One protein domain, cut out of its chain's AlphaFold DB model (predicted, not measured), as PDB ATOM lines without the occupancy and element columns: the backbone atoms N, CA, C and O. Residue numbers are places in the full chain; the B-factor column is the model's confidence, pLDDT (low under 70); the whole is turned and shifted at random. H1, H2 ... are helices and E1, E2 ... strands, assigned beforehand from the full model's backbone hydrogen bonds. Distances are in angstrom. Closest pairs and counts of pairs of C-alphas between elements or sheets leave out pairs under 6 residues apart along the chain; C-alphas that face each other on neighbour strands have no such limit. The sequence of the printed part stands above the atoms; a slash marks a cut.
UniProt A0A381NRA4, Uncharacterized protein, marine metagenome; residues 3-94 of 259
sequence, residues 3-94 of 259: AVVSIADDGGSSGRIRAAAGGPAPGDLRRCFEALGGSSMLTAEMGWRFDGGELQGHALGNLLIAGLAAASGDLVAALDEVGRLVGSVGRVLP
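AT A GLANCE: This is residues 3 to 94 of the 259 residues of an uncharacterized protein of marine metagenome (UniProt A0A381NRA4). A helical hairpin, H4 and H5, makes one side of this small domain, with H2 packed on part of each helix, H1 beside H4, and a short ribbon of two parallel strands, E1 and E2, next to H2 and H5. A long loop, residues 45 to 59, swings out to Gly 53, far from the strands. The printed part has 92 residues with five named helices and two named strands, in the order E1 H1 H2 H3 H4 H5 E2, and its class is mostly helix. It is compact, with a radius of gyration of the C-alphas of 12.0 A, and its spans are 33 by 25 by 21 A.

IN THESE COORDINATES: E1, residues 3 to 5, begins at C-alpha 3 (23.782, -1.809, 38.758) and is 6.3 A long. H1, residues 12 to 21, is 14.6 A long, and H2, residues 27 to 36, is 14.4 A. H3, residues 41 to 44, spans 5.1 A. H4, residues 60 to 72, begins at C-alpha 60 (7.749, -12.938, 44.994) and is 18.4 A long. H5, residues 75 to 86, is 16.5 A long. E2, residues 91 to 94, is 10.2 A long and ends at C-alpha 94 (18.966, -3.860, 32.336).

HOW THE PARTS SIT: E1 and E2 are parallel neighbours at 20 degrees, with N 3 and O 91 at 2.8 A and N 5 and O 93 at 2.9 A, within hydrogen-bond range. With the five helices between them they form a strand-helix-strand unit, two parallel neighbour strands joined through helices. The closest C-alphas of E2 and H5 are those of Leu 93 and Val 76, 6.6 A apart; those of E2 and H2 are Val 92 and Cys 32, 6.8 A. H1 touches H4, closest at the C-alphas of Ser 14 and Asn 62, 7.0 A, at a shallow tilt of 21 degrees, the same way. H2 touches residues 61 to 65 of H4, about perpendicular at 74 degrees, closest at the C-alphas of Arg 30 and Gly 61, 5.8 A. H2 and H3 only just touch, and only at the corner, with 3 pairs of C-alphas within 8 A, the closest those of Glu 34 and Thr 43, 5.8 A. H4 and H5 touch as a hairpin, opposite ways at a steep tilt of 44 degrees, closest at the C-alphas of Ala 69 and Leu 75, 5.0 A. H1 and H5 are apart. In H1, H2, H4 and H5 every O i to N i+4 pair is within hydrogen-bond range; H3 is too short for one.

THE WHOLE: The C-alphas farthest apart are those of Gly 53 and Gly 90, 34.5 A. The printed part has no cut. The link from H3 to H4, 15 residues, is long. The mean pLDDT of the printed part is 94.8, and no printed residue is under 70.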
ATOM      1  N   ALA A   3      23.550  -0.419  39.127       98.06
ATOM      2  CA  ALA A   3      23.782  -1.809  38.758       98.06
ATOM      3  C   ALA A   3      23.220  -2.046  37.353       98.06
ATOM      4  O   ALA A   3      22.040  -1.783  37.124       98.06
ATOM      5  N   VAL A   4      24.053  -2.527  36.430       98.19
ATOM      6  CA  VAL A   4      23.641  -2.943  35.084       98.19
ATOM      7  C   VAL A   4      23.629  -4.466  35.051       98.19
ATOM      8  O   VAL A   4      24.618  -5.091  35.423       98.19
ATOM      9  N   VAL A   5      22.502  -5.062  34.667       96.06
ATOM     10  CA  VAL A   5      22.251  -6.492  34.892       96.06
ATOM     11  C   VAL A   5      21.843  -7.184  33.600       96.06
ATOM     12  O   VAL A   5      20.945  -6.713  32.900       96.06
ATOM     13  N   SER A   6      22.467  -8.324  33.297       95.12
ATOM     14  CA  SER A   6      22.016  -9.194  32.208       95.12
ATOM     15  C   SER A   6      20.579  -9.667  32.448       95.12
ATOM     16  O   SER A   6      20.193  -9.998  33.566       95.12
ATOM     17  N   ILE A   7      19.782  -9.714  31.382       94.50
ATOM     18  CA  ILE A   7      18.409 -10.245  31.407       94.50
ATOM     19  C   ILE A   7      18.260 -11.494  30.527       94.50
ATOM     20  O   ILE A   7      17.151 -11.814  30.095       94.50
ATOM     21  N   ALA A   8      19.381 -12.180  30.266       92.12
ATOM     22  CA  ALA A   8      19.475 -13.351  29.394       92.12
ATOM     23  C   ALA A   8      19.201 -14.699  30.095       92.12
ATOM     24  O   ALA A   8      19.093 -15.720  29.419       92.12
ATOM     25  N   ASP A   9      19.085 -14.723  31.429       91.06
ATOM     26  CA  ASP A   9      18.862 -15.947  32.222       91.06
ATOM     27  C   ASP A   9      17.607 -16.718  31.747       91.06
ATOM     28  O   ASP A   9      16.486 -16.202  31.704       91.06
ATOM     29  N   ASP A  10      17.798 -17.982  31.379       90.62
ATOM     30  CA  ASP A  10      16.766 -18.921  30.933       90.62
ATOM     31  C   ASP A  10      16.547 -20.081  31.929       90.62
ATOM     32  O   ASP A  10      15.786 -21.018  31.673       90.62
ATOM     33  N   GLY A  11      17.151 -20.000  33.116       87.94
ATOM     34  CA  GLY A  11      17.119 -21.016  34.154       87.94
ATOM     35  C   GLY A  11      16.024 -20.842  35.210       87.94
ATOM     36  O   GLY A  11      15.539 -19.756  35.538       87.94
ATOM     37  N   GLY A  12      15.643 -21.968  35.820       91.06
ATOM     38  CA  GLY A  12      14.856 -22.002  37.054       91.06
ATOM     39  C   GLY A  12      13.529 -21.232  36.995       91.06
ATOM     40  O   GLY A  12      12.712 -21.423  36.099       91.06
ATOM     41  N   SER A  13      13.271 -20.408  38.016       88.12
ATOM     42  CA  SER A  13      12.058 -19.579  38.079       88.12
ATOM     43  C   SER A  13      12.092 -18.412  37.090       88.12
ATOM     44  O   SER A  13      11.034 -18.058  36.570       88.12
ATOM     45  N   SER A  14      13.268 -17.826  36.842       89.62
ATOM     46  CA  SER A  14      13.437 -16.694  35.927       89.62
ATOM     47  C   SER A  14      13.079 -17.096  34.503       89.62
ATOM     48  O   SER A  14      12.214 -16.469  33.900       89.62
ATOM     49  N   GLY A  15      13.653 -18.202  34.018       89.31
ATOM     50  CA  GLY A  15      13.403 -18.738  32.683       89.31
ATOM     51  C   GLY A  15      11.942 -19.102  32.445       89.31
ATOM     52  O   GLY A  15      11.379 -18.750  31.412       89.31
ATOM     53  N   ARG A  16      11.269 -19.717  33.432       90.88
ATOM     54  CA  ARG A  16       9.823 -19.999  33.327       90.88
ATOM     55  C   ARG A  16       8.984 -18.728  33.196       90.88
ATOM     56  O   ARG A  16       8.040 -18.713  32.414       90.88
ATOM     57  N   ILE A  17       9.313 -17.674  33.949       89.88
ATOM     58  CA  ILE A  17       8.614 -16.383  33.850       89.88
ATOM     59  C   ILE A  17       8.893 -15.733  32.496       89.88
ATOM     60  O   ILE A  17       7.953 -15.301  31.836       89.88
ATOM     61  N   ARG A  18      10.158 -15.708  32.066       90.62
ATOM     62  CA  ARG A  18      10.583 -15.188  30.761       90.62
ATOM     63  C   ARG A  18       9.821 -15.868  29.620       90.62
ATOM     64  O   ARG A  18       9.228 -15.180  28.798       90.62
ATOM     65  N   ALA A  19       9.752 -17.199  29.624       88.06
ATOM     66  CA  ALA A  19       9.027 -17.973  28.618       88.06
ATOM     67  C   ALA A  19       7.508 -17.716  28.632       88.06
ATOM     68  O   ALA A  19       6.884 -17.682  27.574       88.06
ATOM     69  N   ALA A  20       6.907 -17.522  29.811       86.69
ATOM     70  CA  ALA A  20       5.466 -17.301  29.944       86.69
ATOM     71  C   ALA A  20       5.034 -15.864  29.603       86.69
ATOM     72  O   ALA A  20       3.978 -15.665  29.008       86.69
ATOM     73  N   ALA A  21       5.826 -14.864  29.996       83.62
ATOM     74  CA  ALA A  21       5.488 -13.449  29.849       83.62
ATOM     75  C   ALA A  21       6.105 -12.794  28.602       83.62
ATOM     76  O   ALA A  21       5.733 -11.672  28.267       83.62
ATOM     77  N   GLY A  22       7.076 -13.444  27.946       82.94
ATOM     78  CA  GLY A  22       7.858 -12.849  26.853       82.94
ATOM     79  C   GLY A  22       8.720 -11.653  27.286       82.94
ATOM     80  O   GLY A  22       9.189 -10.898  26.440       82.94
ATOM     81  N   GLY A  23       8.882 -11.455  28.598       85.38
ATOM     82  CA  GLY A  23       9.586 -10.332  29.219       85.38
ATOM     83  C   GLY A  23      11.027 -10.667  29.627       85.38
ATOM     84  O   GLY A  23      11.557 -11.705  29.228       85.38
ATOM     85  N   PRO A  24      11.692  -9.801  30.413       89.19
ATOM     86  CA  PRO A  24      13.062 -10.042  30.867       89.19
ATOM     87  C   PRO A  24      13.128 -11.222  31.842       89.19
ATOM     88  O   PRO A  24      12.144 -11.539  32.516       89.19
ATOM     89  N   ALA A  25      14.312 -11.812  31.994       93.44
ATOM     90  CA  ALA A  25      14.602 -12.675  33.130       93.44
ATOM     91  C   ALA A  25      14.724 -11.826  34.415       93.44
ATOM     92  O   ALA A  25      15.625 -10.994  34.511       93.44
ATOM     93  N   PRO A  26      13.842 -11.989  35.421       94.94
ATOM     94  CA  PRO A  26      13.809 -11.082  36.570       94.94
ATOM     95  C   PRO A  26      14.785 -11.453  37.700       94.94
ATOM     96  O   PRO A  26      14.927 -10.683  38.647       94.94
ATOM     97  N   GLY A  27      15.422 -12.628  37.650       95.62
ATOM     98  CA  GLY A  27      16.152 -13.208  38.783       95.62
ATOM     99  C   GLY A  27      17.312 -12.362  39.297       95.62
ATOM    100  O   GLY A  27      17.376 -12.084  40.497       95.62
ATOM    101  N   ASP A  28      18.207 -11.942  38.407       95.75
ATOM    102  CA  ASP A  28      19.370 -11.140  38.795       95.75
ATOM    103  C   ASP A  28      18.975  -9.693  39.116       95.75
ATOM    104  O   ASP A  28      19.454  -9.132  40.101       95.75
ATOM    105  N   LEU A  29      17.994  -9.133  38.395       97.06
ATOM    106  CA  LEU A  29      17.383  -7.838  38.726       97.06
ATOM    107  C   LEU A  29      16.834  -7.839  40.163       97.06
ATOM    108  O   LEU A  29      17.091  -6.920  40.940       97.06
ATOM    109  N   ARG A  30      16.120  -8.905  40.546       97.44
ATOM    110  CA  ARG A  30      15.605  -9.108  41.906       97.44
ATOM    111  C   ARG A  30      16.733  -9.132  42.933       97.44
ATOM    112  O   ARG A  30      16.608  -8.455  43.948       97.44
ATOM    113  N   ARG A  31      17.819  -9.877  42.688       96.38
ATOM    114  CA  ARG A  31      18.967  -9.926  43.616       96.38
ATOM    115  C   ARG A  31      19.606  -8.546  43.794       96.38
ATOM    116  O   ARG A  31      19.980  -8.193  44.908       96.38
ATOM    117  N   CYS A  32      19.674  -7.732  42.739       97.12
ATOM    118  CA  CYS A  32      20.124  -6.345  42.865       97.12
ATOM    119  C   CYS A  32      19.196  -5.520  43.766       97.12
ATOM    120  O   CYS A  32      19.682  -4.783  44.617       97.12
ATOM    121  N   PHE A  33      17.875  -5.664  43.648       97.69
ATOM    122  CA  PHE A  33      16.941  -4.978  44.548       97.69
ATOM    123  C   PHE A  33      16.975  -5.499  45.988       97.69
ATOM    124  O   PHE A  33      16.810  -4.704  46.908       97.69
ATOM    125  N   GLU A  34      17.222  -6.793  46.204       96.00
ATOM    126  CA  GLU A  34      17.474  -7.357  47.541       96.00
ATOM    127  C   GLU A  34      18.703  -6.702  48.190       96.00
ATOM    128  O   GLU A  34      18.667  -6.354  49.366       96.00
ATOM    129  N   ALA A  35      19.771  -6.488  47.415       95.19
ATOM    130  CA  ALA A  35      21.015  -5.894  47.903       95.19
ATOM    131  C   ALA A  35      20.944  -4.367  48.091       95.19
ATOM    132  O   ALA A  35      21.589  -3.825  48.987       95.19
ATOM    133  N   LEU A  36      20.201  -3.662  47.232       96.00
ATOM    134  CA  LEU A  36      20.121  -2.195  47.231       96.00
ATOM    135  C   LEU A  36      18.925  -1.640  47.996       96.00
ATOM    136  O   LEU A  36      18.898  -0.443  48.285       96.00
ATOM    137  N   GLY A  37      17.921  -2.468  48.263       95.31
ATOM    138  CA  GLY A  37      16.688  -2.052  48.907       95.31
ATOM    139  C   GLY A  37      16.873  -1.665  50.374       95.31
ATOM    140  O   GLY A  37      17.831  -2.042  51.046       95.31
ATOM    141  N   GLY A  38      15.914  -0.896  50.880       94.19
ATOM    142  CA  GLY A  38      15.840  -0.502  52.280       94.19
ATOM    143  C   GLY A  38      15.328  -1.620  53.191       94.19
ATOM    144  O   GLY A  38      15.122  -2.759  52.792       94.19
ATOM    145  N   SER A  39      15.037  -1.285  54.443       93.56
ATOM    146  CA  SER A  39      14.632  -2.251  55.476       93.56
ATOM    147  C   SER A  39      13.139  -2.619  55.457       93.56
ATOM    148  O   SER A  39      12.560  -2.906  56.506       93.56
ATOM    149  N   SER A  40      12.472  -2.522  54.304       94.69
ATOM    150  CA  SER A  40      11.037  -2.809  54.207       94.69
ATOM    151  C   SER A  40      10.770  -4.319  54.195       94.69
ATOM    152  O   SER A  40      11.616  -5.096  53.755       94.69
ATOM    153  N   MET A  41       9.574  -4.743  54.622       96.50
ATOM    154  CA  MET A  41       9.164  -6.149  54.501       96.50
ATOM    155  C   MET A  41       9.174  -6.604  53.038       96.50
ATOM    156  O   MET A  41       9.623  -7.703  52.747       96.50
ATOM    157  N   LEU A  42       8.730  -5.748  52.112       96.25
ATOM    158  CA  LEU A  42       8.759  -6.073  50.689       96.25
ATOM    159  C   LEU A  42      10.184  -6.393  50.228       96.25
ATOM    160  O   LEU A  42      10.383  -7.396  49.554       96.25
ATOM    161  N   THR A  43      11.162  -5.579  50.629       95.94
ATOM    162  CA  THR A  43      12.576  -5.798  50.307       95.94
ATOM    163  C   THR A  43      13.076  -7.127  50.863       95.94
ATOM    164  O   THR A  43      13.657  -7.914  50.120       95.94
ATOM    165  N   ALA A  44      12.815  -7.392  52.148       95.38
ATOM    166  CA  ALA A  44      13.237  -8.622  52.816       95.38
ATOM    167  C   ALA A  44      12.652  -9.881  52.152       95.38
ATOM    168  O   ALA A  44      13.321 -10.908  52.068       95.38
ATOM    169  N   GLU A  45      11.428  -9.781  51.628       97.12
ATOM    170  CA  GLU A  45      10.697 -10.904  51.040       97.12
ATOM    171  C   GLU A  45      10.776 -10.967  49.505       97.12
ATOM    172  O   GLU A  45      10.164 -11.848  48.902       97.12
ATOM    173  N   MET A  46      11.561 -10.108  48.836       96.69
ATOM    174  CA  MET A  46      11.810 -10.230  47.386       96.69
ATOM    175  C   MET A  46      12.279 -11.650  47.030       96.69
ATOM    176  O   MET A  46      11.851 -12.225  46.018       96.69
ATOM    177  N   GLY A  47      13.093 -12.231  47.915       96.69
ATOM    178  CA  GLY A  47      13.679 -13.558  47.795       96.69
ATOM    179  C   GLY A  47      12.734 -14.718  48.081       96.69
ATOM    180  O   GLY A  47      13.021 -15.841  47.649       96.69
ATOM    181  N   TRP A  48      11.623 -14.456  48.776       97.56
ATOM    182  CA  TRP A  48      10.689 -15.469  49.252       97.56
ATOM    183  C   TRP A  48      10.066 -16.239  48.093       97.56
ATOM    184  O   TRP A  48       9.735 -15.665  47.052       97.56
ATOM    185  N   ARG A  49       9.914 -17.555  48.266       97.56
ATOM    186  CA  ARG A  49       9.412 -18.458  47.229       97.56
ATOM    187  C   ARG A  49       8.117 -19.122  47.654       97.56
ATOM    188  O   ARG A  49       8.031 -19.667  48.748       97.56
ATOM    189  N   PHE A  50       7.168 -19.158  46.728       96.94
ATOM    190  CA  PHE A  50       5.955 -19.956  46.873       96.94
ATOM    191  C   PHE A  50       6.310 -21.449  46.905       96.94
ATOM    192  O   PHE A  50       7.144 -21.915  46.125       96.94
ATOM    193  N   ASP A  51       5.645 -22.213  47.765       95.69
ATOM    194  CA  ASP A  51       5.930 -23.627  48.029       95.69
ATOM    195  C   ASP A  51       4.796 -24.581  47.608       95.69
ATOM    196  O   ASP A  51       4.869 -25.782  47.863       95.69
ATOM    197  N   GLY A  52       3.791 -24.092  46.873       92.75
ATOM    198  CA  GLY A  52       2.721 -24.927  46.331       92.75
ATOM    199  C   GLY A  52       1.858 -24.248  45.266       92.75
ATOM    200  O   GLY A  52       1.934 -23.039  45.040       92.75
ATOM    201  N   GLY A  53       1.021 -25.054  44.608       94.12
ATOM    202  CA  GLY A  53       0.087 -24.601  43.576       94.12
ATOM    203  C   GLY A  53       0.769 -24.118  42.292       94.12
ATOM    204  O   GLY A  53       1.908 -24.474  41.996       94.12
ATOM    205  N   GLU A  54       0.065 -23.289  41.522       93.12
ATOM    206  CA  GLU A  54       0.529 -22.791  40.214       93.12
ATOM    207  C   GLU A  54       1.784 -21.913  40.302       93.12
ATOM    208  O   GLU A  54       2.552 -21.820  39.349       93.12
ATOM    209  N   LEU A  55       2.023 -21.291  41.459       94.50
ATOM    210  CA  LEU A  55       3.166 -20.407  41.679       94.50
ATOM    211  C   LEU A  55       4.386 -21.132  42.257       94.50
ATOM    212  O   LEU A  55       5.400 -20.484  42.514       94.50
ATOM    213  N   GLN A  56       4.332 -22.452  42.452       95.00
ATOM    214  CA  GLN A  56       5.388 -23.200  43.129       95.00
ATOM    215  C   GLN A  56       6.791 -22.900  42.562       95.00
ATOM    216  O   GLN A  56       7.074 -22.990  41.362       95.00
ATOM    217  N   GLY A  57       7.700 -22.537  43.463       93.88
ATOM    218  CA  GLY A  57       9.089 -22.199  43.179       93.88
ATOM    219  C   GLY A  57       9.316 -20.801  42.598       93.88
ATOM    220  O   GLY A  57      10.480 -20.407  42.466       93.88
ATOM    221  N   HIS A  58       8.269 -20.038  42.263       96.06
ATOM    222  CA  HIS A  58       8.428 -18.642  41.856       96.06
ATOM    223  C   HIS A  58       8.827 -17.773  43.044       96.06
ATOM    224  O   HIS A  58       8.374 -17.997  44.162       96.06
ATOM    225  N   ALA A  59       9.712 -16.804  42.810       96.94
ATOM    226  CA  ALA A  59      10.041 -15.806  43.822       96.94
ATOM    227  C   ALA A  59       9.051 -14.636  43.758       96.94
ATOM    228  O   ALA A  59       8.707 -14.200  42.655       96.94
ATOM    229  N   LEU A  60       8.648 -14.094  44.909       96.94
ATOM    230  CA  LEU A  60       7.749 -12.938  44.994       96.94
ATOM    231  C   LEU A  60       8.276 -11.755  44.172       96.94
ATOM    232  O   LEU A  60       7.562 -11.229  43.317       96.94
ATOM    233  N   GLY A  61       9.545 -11.391  44.364       97.12
ATOM    234  CA  GLY A  61      10.164 -10.280  43.644       97.12
ATOM    235  C   GLY A  61      10.240 -10.505  42.134       97.12
ATOM    236  O   GLY A  61      10.073  -9.560  41.366       97.12
ATOM    237  N   ASN A  62      10.396 -11.758  41.687       97.25
ATOM    238  CA  ASN A  62      10.395 -12.069  40.258       97.25
ATOM    239  C   ASN A  62       9.030 -11.788  39.617       97.25
ATOM    240  O   ASN A  62       8.972 -11.252  38.512       97.25
ATOM    241  N   LEU A  63       7.942 -12.150  40.306       96.25
ATOM    242  CA  LEU A  63       6.581 -11.897  39.830       96.25
ATOM    243  C   LEU A  63       6.258 -10.400  39.839       96.25
ATOM    244  O   LEU A  63       5.639  -9.915  38.896       96.25
ATOM    245  N   LEU A  64       6.717  -9.664  40.856       96.88
ATOM    246  CA  LEU A  64       6.571  -8.208  40.920       96.88
ATOM    247  C   LEU A  64       7.264  -7.522  39.734       96.88
ATOM    248  O   LEU A  64       6.628  -6.743  39.027       96.88
ATOM    249  N   ILE A  65       8.542  -7.839  39.490       97.19
ATOM    250  CA  ILE A  65       9.327  -7.251  38.394       97.19
ATOM    251  C   ILE A  65       8.691  -7.577  37.042       97.19
ATOM    252  O   ILE A  65       8.432  -6.675  36.248       97.19
ATOM    253  N   ALA A  66       8.398  -8.854  36.787       95.56
ATOM    254  CA  ALA A  66       7.819  -9.271  35.515       95.56
ATOM    255  C   ALA A  66       6.419  -8.681  35.292       95.56
ATOM    256  O   ALA A  66       6.106  -8.254  34.182       95.56
ATOM    257  N   GLY A  67       5.598  -8.603  36.344       95.75
ATOM    258  CA  GLY A  67       4.265  -8.009  36.284       95.75
ATOM    259  C   GLY A  67       4.302  -6.518  35.949       95.75
ATOM    260  O   GLY A  67       3.572  -6.079  35.063       95.75
ATOM    261  N   LEU A  68       5.174  -5.743  36.602       96.12
ATOM    262  CA  LEU A  68       5.320  -4.309  36.329       96.12
ATOM    263  C   LEU A  68       5.910  -4.039  34.942       96.12
ATOM    264  O   LEU A  68       5.432  -3.143  34.245       96.12
ATOM    265  N   ALA A  69       6.895  -4.831  34.510       94.94
ATOM    266  CA  ALA A  69       7.459  -4.726  33.166       94.94
ATOM    267  C   ALA A  69       6.397  -5.005  32.089       94.94
ATOM    268  O   ALA A  69       6.247  -4.227  31.150       94.94
ATOM    269  N   ALA A  70       5.606  -6.069  32.257       93.12
ATOM    270  CA  ALA A  70       4.535  -6.412  31.324       93.12
ATOM    271  C   ALA A  70       3.404  -5.371  31.312       93.12
ATOM    272  O   ALA A  70       2.880  -5.044  30.250       93.12
ATOM    273  N   ALA A  71       3.026  -4.837  32.479       93.81
ATOM    274  CA  ALA A  71       1.932  -3.876  32.596       93.81
ATOM    275  C   ALA A  71       2.280  -2.489  32.035       93.81
ATOM    276  O   ALA A  71       1.413  -1.824  31.473       93.81
ATOM    277  N   SER A  72       3.526  -2.045  32.207       93.69
ATOM    278  CA  SER A  72       3.983  -0.733  31.732       93.69
ATOM    279  C   SER A  72       4.391  -0.734  30.259       93.69
ATOM    280  O   SER A  72       4.265   0.294  29.600       93.69
ATOM    281  N   GLY A  73       4.893  -1.864  29.745       91.75
ATOM    282  CA  GLY A  73       5.545  -1.916  28.434       91.75
ATOM    283  C   GLY A  73       6.875  -1.152  28.383       91.75
ATOM    284  O   GLY A  73       7.430  -0.979  27.300       91.75
ATOM    285  N   ASP A  74       7.384  -0.706  29.533       94.31
ATOM    286  CA  ASP A  74       8.622   0.054  29.683       94.31
ATOM    287  C   ASP A  74       9.438  -0.556  30.825       94.31
ATOM    288  O   ASP A  74       9.142  -0.387  32.012       94.31
ATOM    289  N   LEU A  75      10.474  -1.308  30.451       94.88
ATOM    290  CA  LEU A  75      11.297  -2.028  31.412       94.88
ATOM    291  C   LEU A  75      12.037  -1.082  32.365       94.88
ATOM    292  O   LEU A  75      12.143  -1.387  33.549       94.88
ATOM    293  N   VAL A  76      12.528   0.065  31.892       97.62
ATOM    294  CA  VAL A  76      13.269   1.001  32.749       97.62
ATOM    295  C   VAL A  76      12.323   1.626  33.766       97.62
ATOM    296  O   VAL A  76      12.611   1.592  34.962       97.62
ATOM    297  N   ALA A  77      11.161   2.108  33.320       97.56
ATOM    298  CA  ALA A  77      10.160   2.677  34.217       97.56
ATOM    299  C   ALA A  77       9.661   1.650  35.249       97.56
ATOM    300  O   ALA A  77       9.486   1.983  36.423       97.56
ATOM    301  N   ALA A  78       9.475   0.390  34.843       97.19
ATOM    302  CA  ALA A  78       9.109  -0.688  35.756       97.19
ATOM    303  C   ALA A  78      10.180  -0.937  36.826       97.19
ATOM    304  O   ALA A  78       9.845  -1.106  37.998       97.19
ATOM    305  N   LEU A  79      11.460  -0.949  36.450       98.12
ATOM    306  CA  LEU A  79      12.567  -1.147  37.389       98.12
ATOM    307  C   LEU A  79      12.743   0.048  38.329       98.12
ATOM    308  O   LEU A  79      12.966  -0.153  39.523       98.12
ATOM    309  N   ASP A  80      12.575   1.273  37.834       98.38
ATOM    310  CA  ASP A  80      12.586   2.472  38.672       98.38
ATOM    311  C   ASP A  80      11.434   2.442  39.698       98.38
ATOM    312  O   ASP A  80      11.635   2.772  40.871       98.38
ATOM    313  N   GLU A  81      10.250   1.959  39.308       98.44
ATOM    314  CA  GLU A  81       9.117   1.779  40.223       98.44
ATOM    315  C   GLU A  81       9.373   0.680  41.264       98.44
ATOM    316  O   GLU A  81       9.111   0.887  42.451       98.44
ATOM    317  N   VAL A  82       9.953  -0.462  40.872       98.19
ATOM    318  CA  VAL A  82      10.395  -1.490  41.834       98.19
ATOM    319  C   VAL A  82      11.399  -0.890  42.816       98.19
ATOM    320  O   VAL A  82      11.235  -1.052  44.025       98.19
ATOM    321  N   GLY A  83      12.386  -0.139  42.319       98.12
ATOM    322  CA  GLY A  83      13.374   0.565  43.135       98.12
ATOM    323  C   GLY A  83      12.731   1.504  44.154       98.12
ATOM    324  O   GLY A  83      13.106   1.492  45.328       98.12
ATOM    325  N   ARG A  84      11.706   2.259  43.743       97.81
ATOM    326  CA  ARG A  84      10.918   3.123  44.631       97.81
ATOM    327  C   ARG A  84      10.177   2.321  45.705       97.81
ATOM    328  O   ARG A  84      10.178   2.728  46.865       97.81
ATOM    329  N   LEU A  85       9.554   1.199  45.339       97.75
ATOM    330  CA  LEU A  85       8.783   0.347  46.254       97.75
ATOM    331  C   LEU A  85       9.660  -0.323  47.320       97.75
ATOM    332  O   LEU A  85       9.254  -0.394  48.478       97.75
ATOM    333  N   VAL A  86      10.859  -0.779  46.949       97.56
ATOM    334  CA  VAL A  86      11.804  -1.423  47.883       97.56
ATOM    335  C   VAL A  86      12.697  -0.421  48.622       97.56
ATOM    336  O   VAL A  86      13.499  -0.822  49.464       97.56
ATOM    337  N   GLY A  87      12.587   0.878  48.327       97.00
ATOM    338  CA  GLY A  87      13.422   1.920  48.930       97.00
ATOM    339  C   GLY A  87      14.901   1.793  48.556       97.00
ATOM    340  O   GLY A  87      15.757   1.892  49.432       97.00
ATOM    341  N   SER A  88      15.194   1.520  47.283       97.25
ATOM    342  CA  SER A  88      16.552   1.305  46.776       97.25
ATOM    343  C   SER A  88      17.444   2.543  46.930       97.25
ATOM    344  O   SER A  88      17.057   3.645  46.540       97.25
ATOM    345  N   VAL A  89      18.666   2.365  47.447       96.12
ATOM    346  CA  VAL A  89      19.686   3.434  47.569       96.12
ATOM    347  C   VAL A  89      20.519   3.635  46.292       96.12
ATOM    348  O   VAL A  89      21.386   4.507  46.227       96.12
ATOM    349  N   GLY A  90      20.269   2.820  45.269       96.00
ATOM    350  CA  GLY A  90      20.878   2.908  43.944       96.00
ATOM    351  C   GLY A  90      19.863   2.623  42.842       96.00
ATOM    352  O   GLY A  90      18.690   2.358  43.113       96.00
ATOM    353  N   ARG A  91      20.317   2.663  41.590       98.06
ATOM    354  CA  ARG A  91      19.479   2.361  40.423       98.06
ATOM    355  C   ARG A  91      19.841   0.998  39.844       98.06
ATOM    356  O   ARG A  91      21.021   0.658  39.798       98.06
ATOM    357  N   VAL A  92      18.847   0.239  39.395       98.50
ATOM    358  CA  VAL A  92      19.038  -1.036  38.690       98.50
ATOM    359  C   VAL A  92      18.564  -0.850  37.257       98.50
ATOM    360  O   VAL A  92      17.421  -0.459  37.036       98.50
ATOM    361  N   LEU A  93      19.444  -1.111  36.298       98.50
ATOM    362  CA  LEU A  93      19.185  -0.995  34.870       98.50
ATOM    363  C   LEU A  93      19.444  -2.339  34.178       98.50
ATOM    364  O   LEU A  93      20.339  -3.082  34.589       98.50
ATOM    365  N   PRO A  94      18.695  -2.670  33.118       97.69
ATOM    366  CA  PRO A  94      18.966  -3.860  32.336       97.69
ATOM    367  C   PRO A  94      20.111  -3.586  31.347       97.69
ATOM    368  O   PRO A  94      20.258  -2.480  30.814       97.69
TER     369      PRO A  94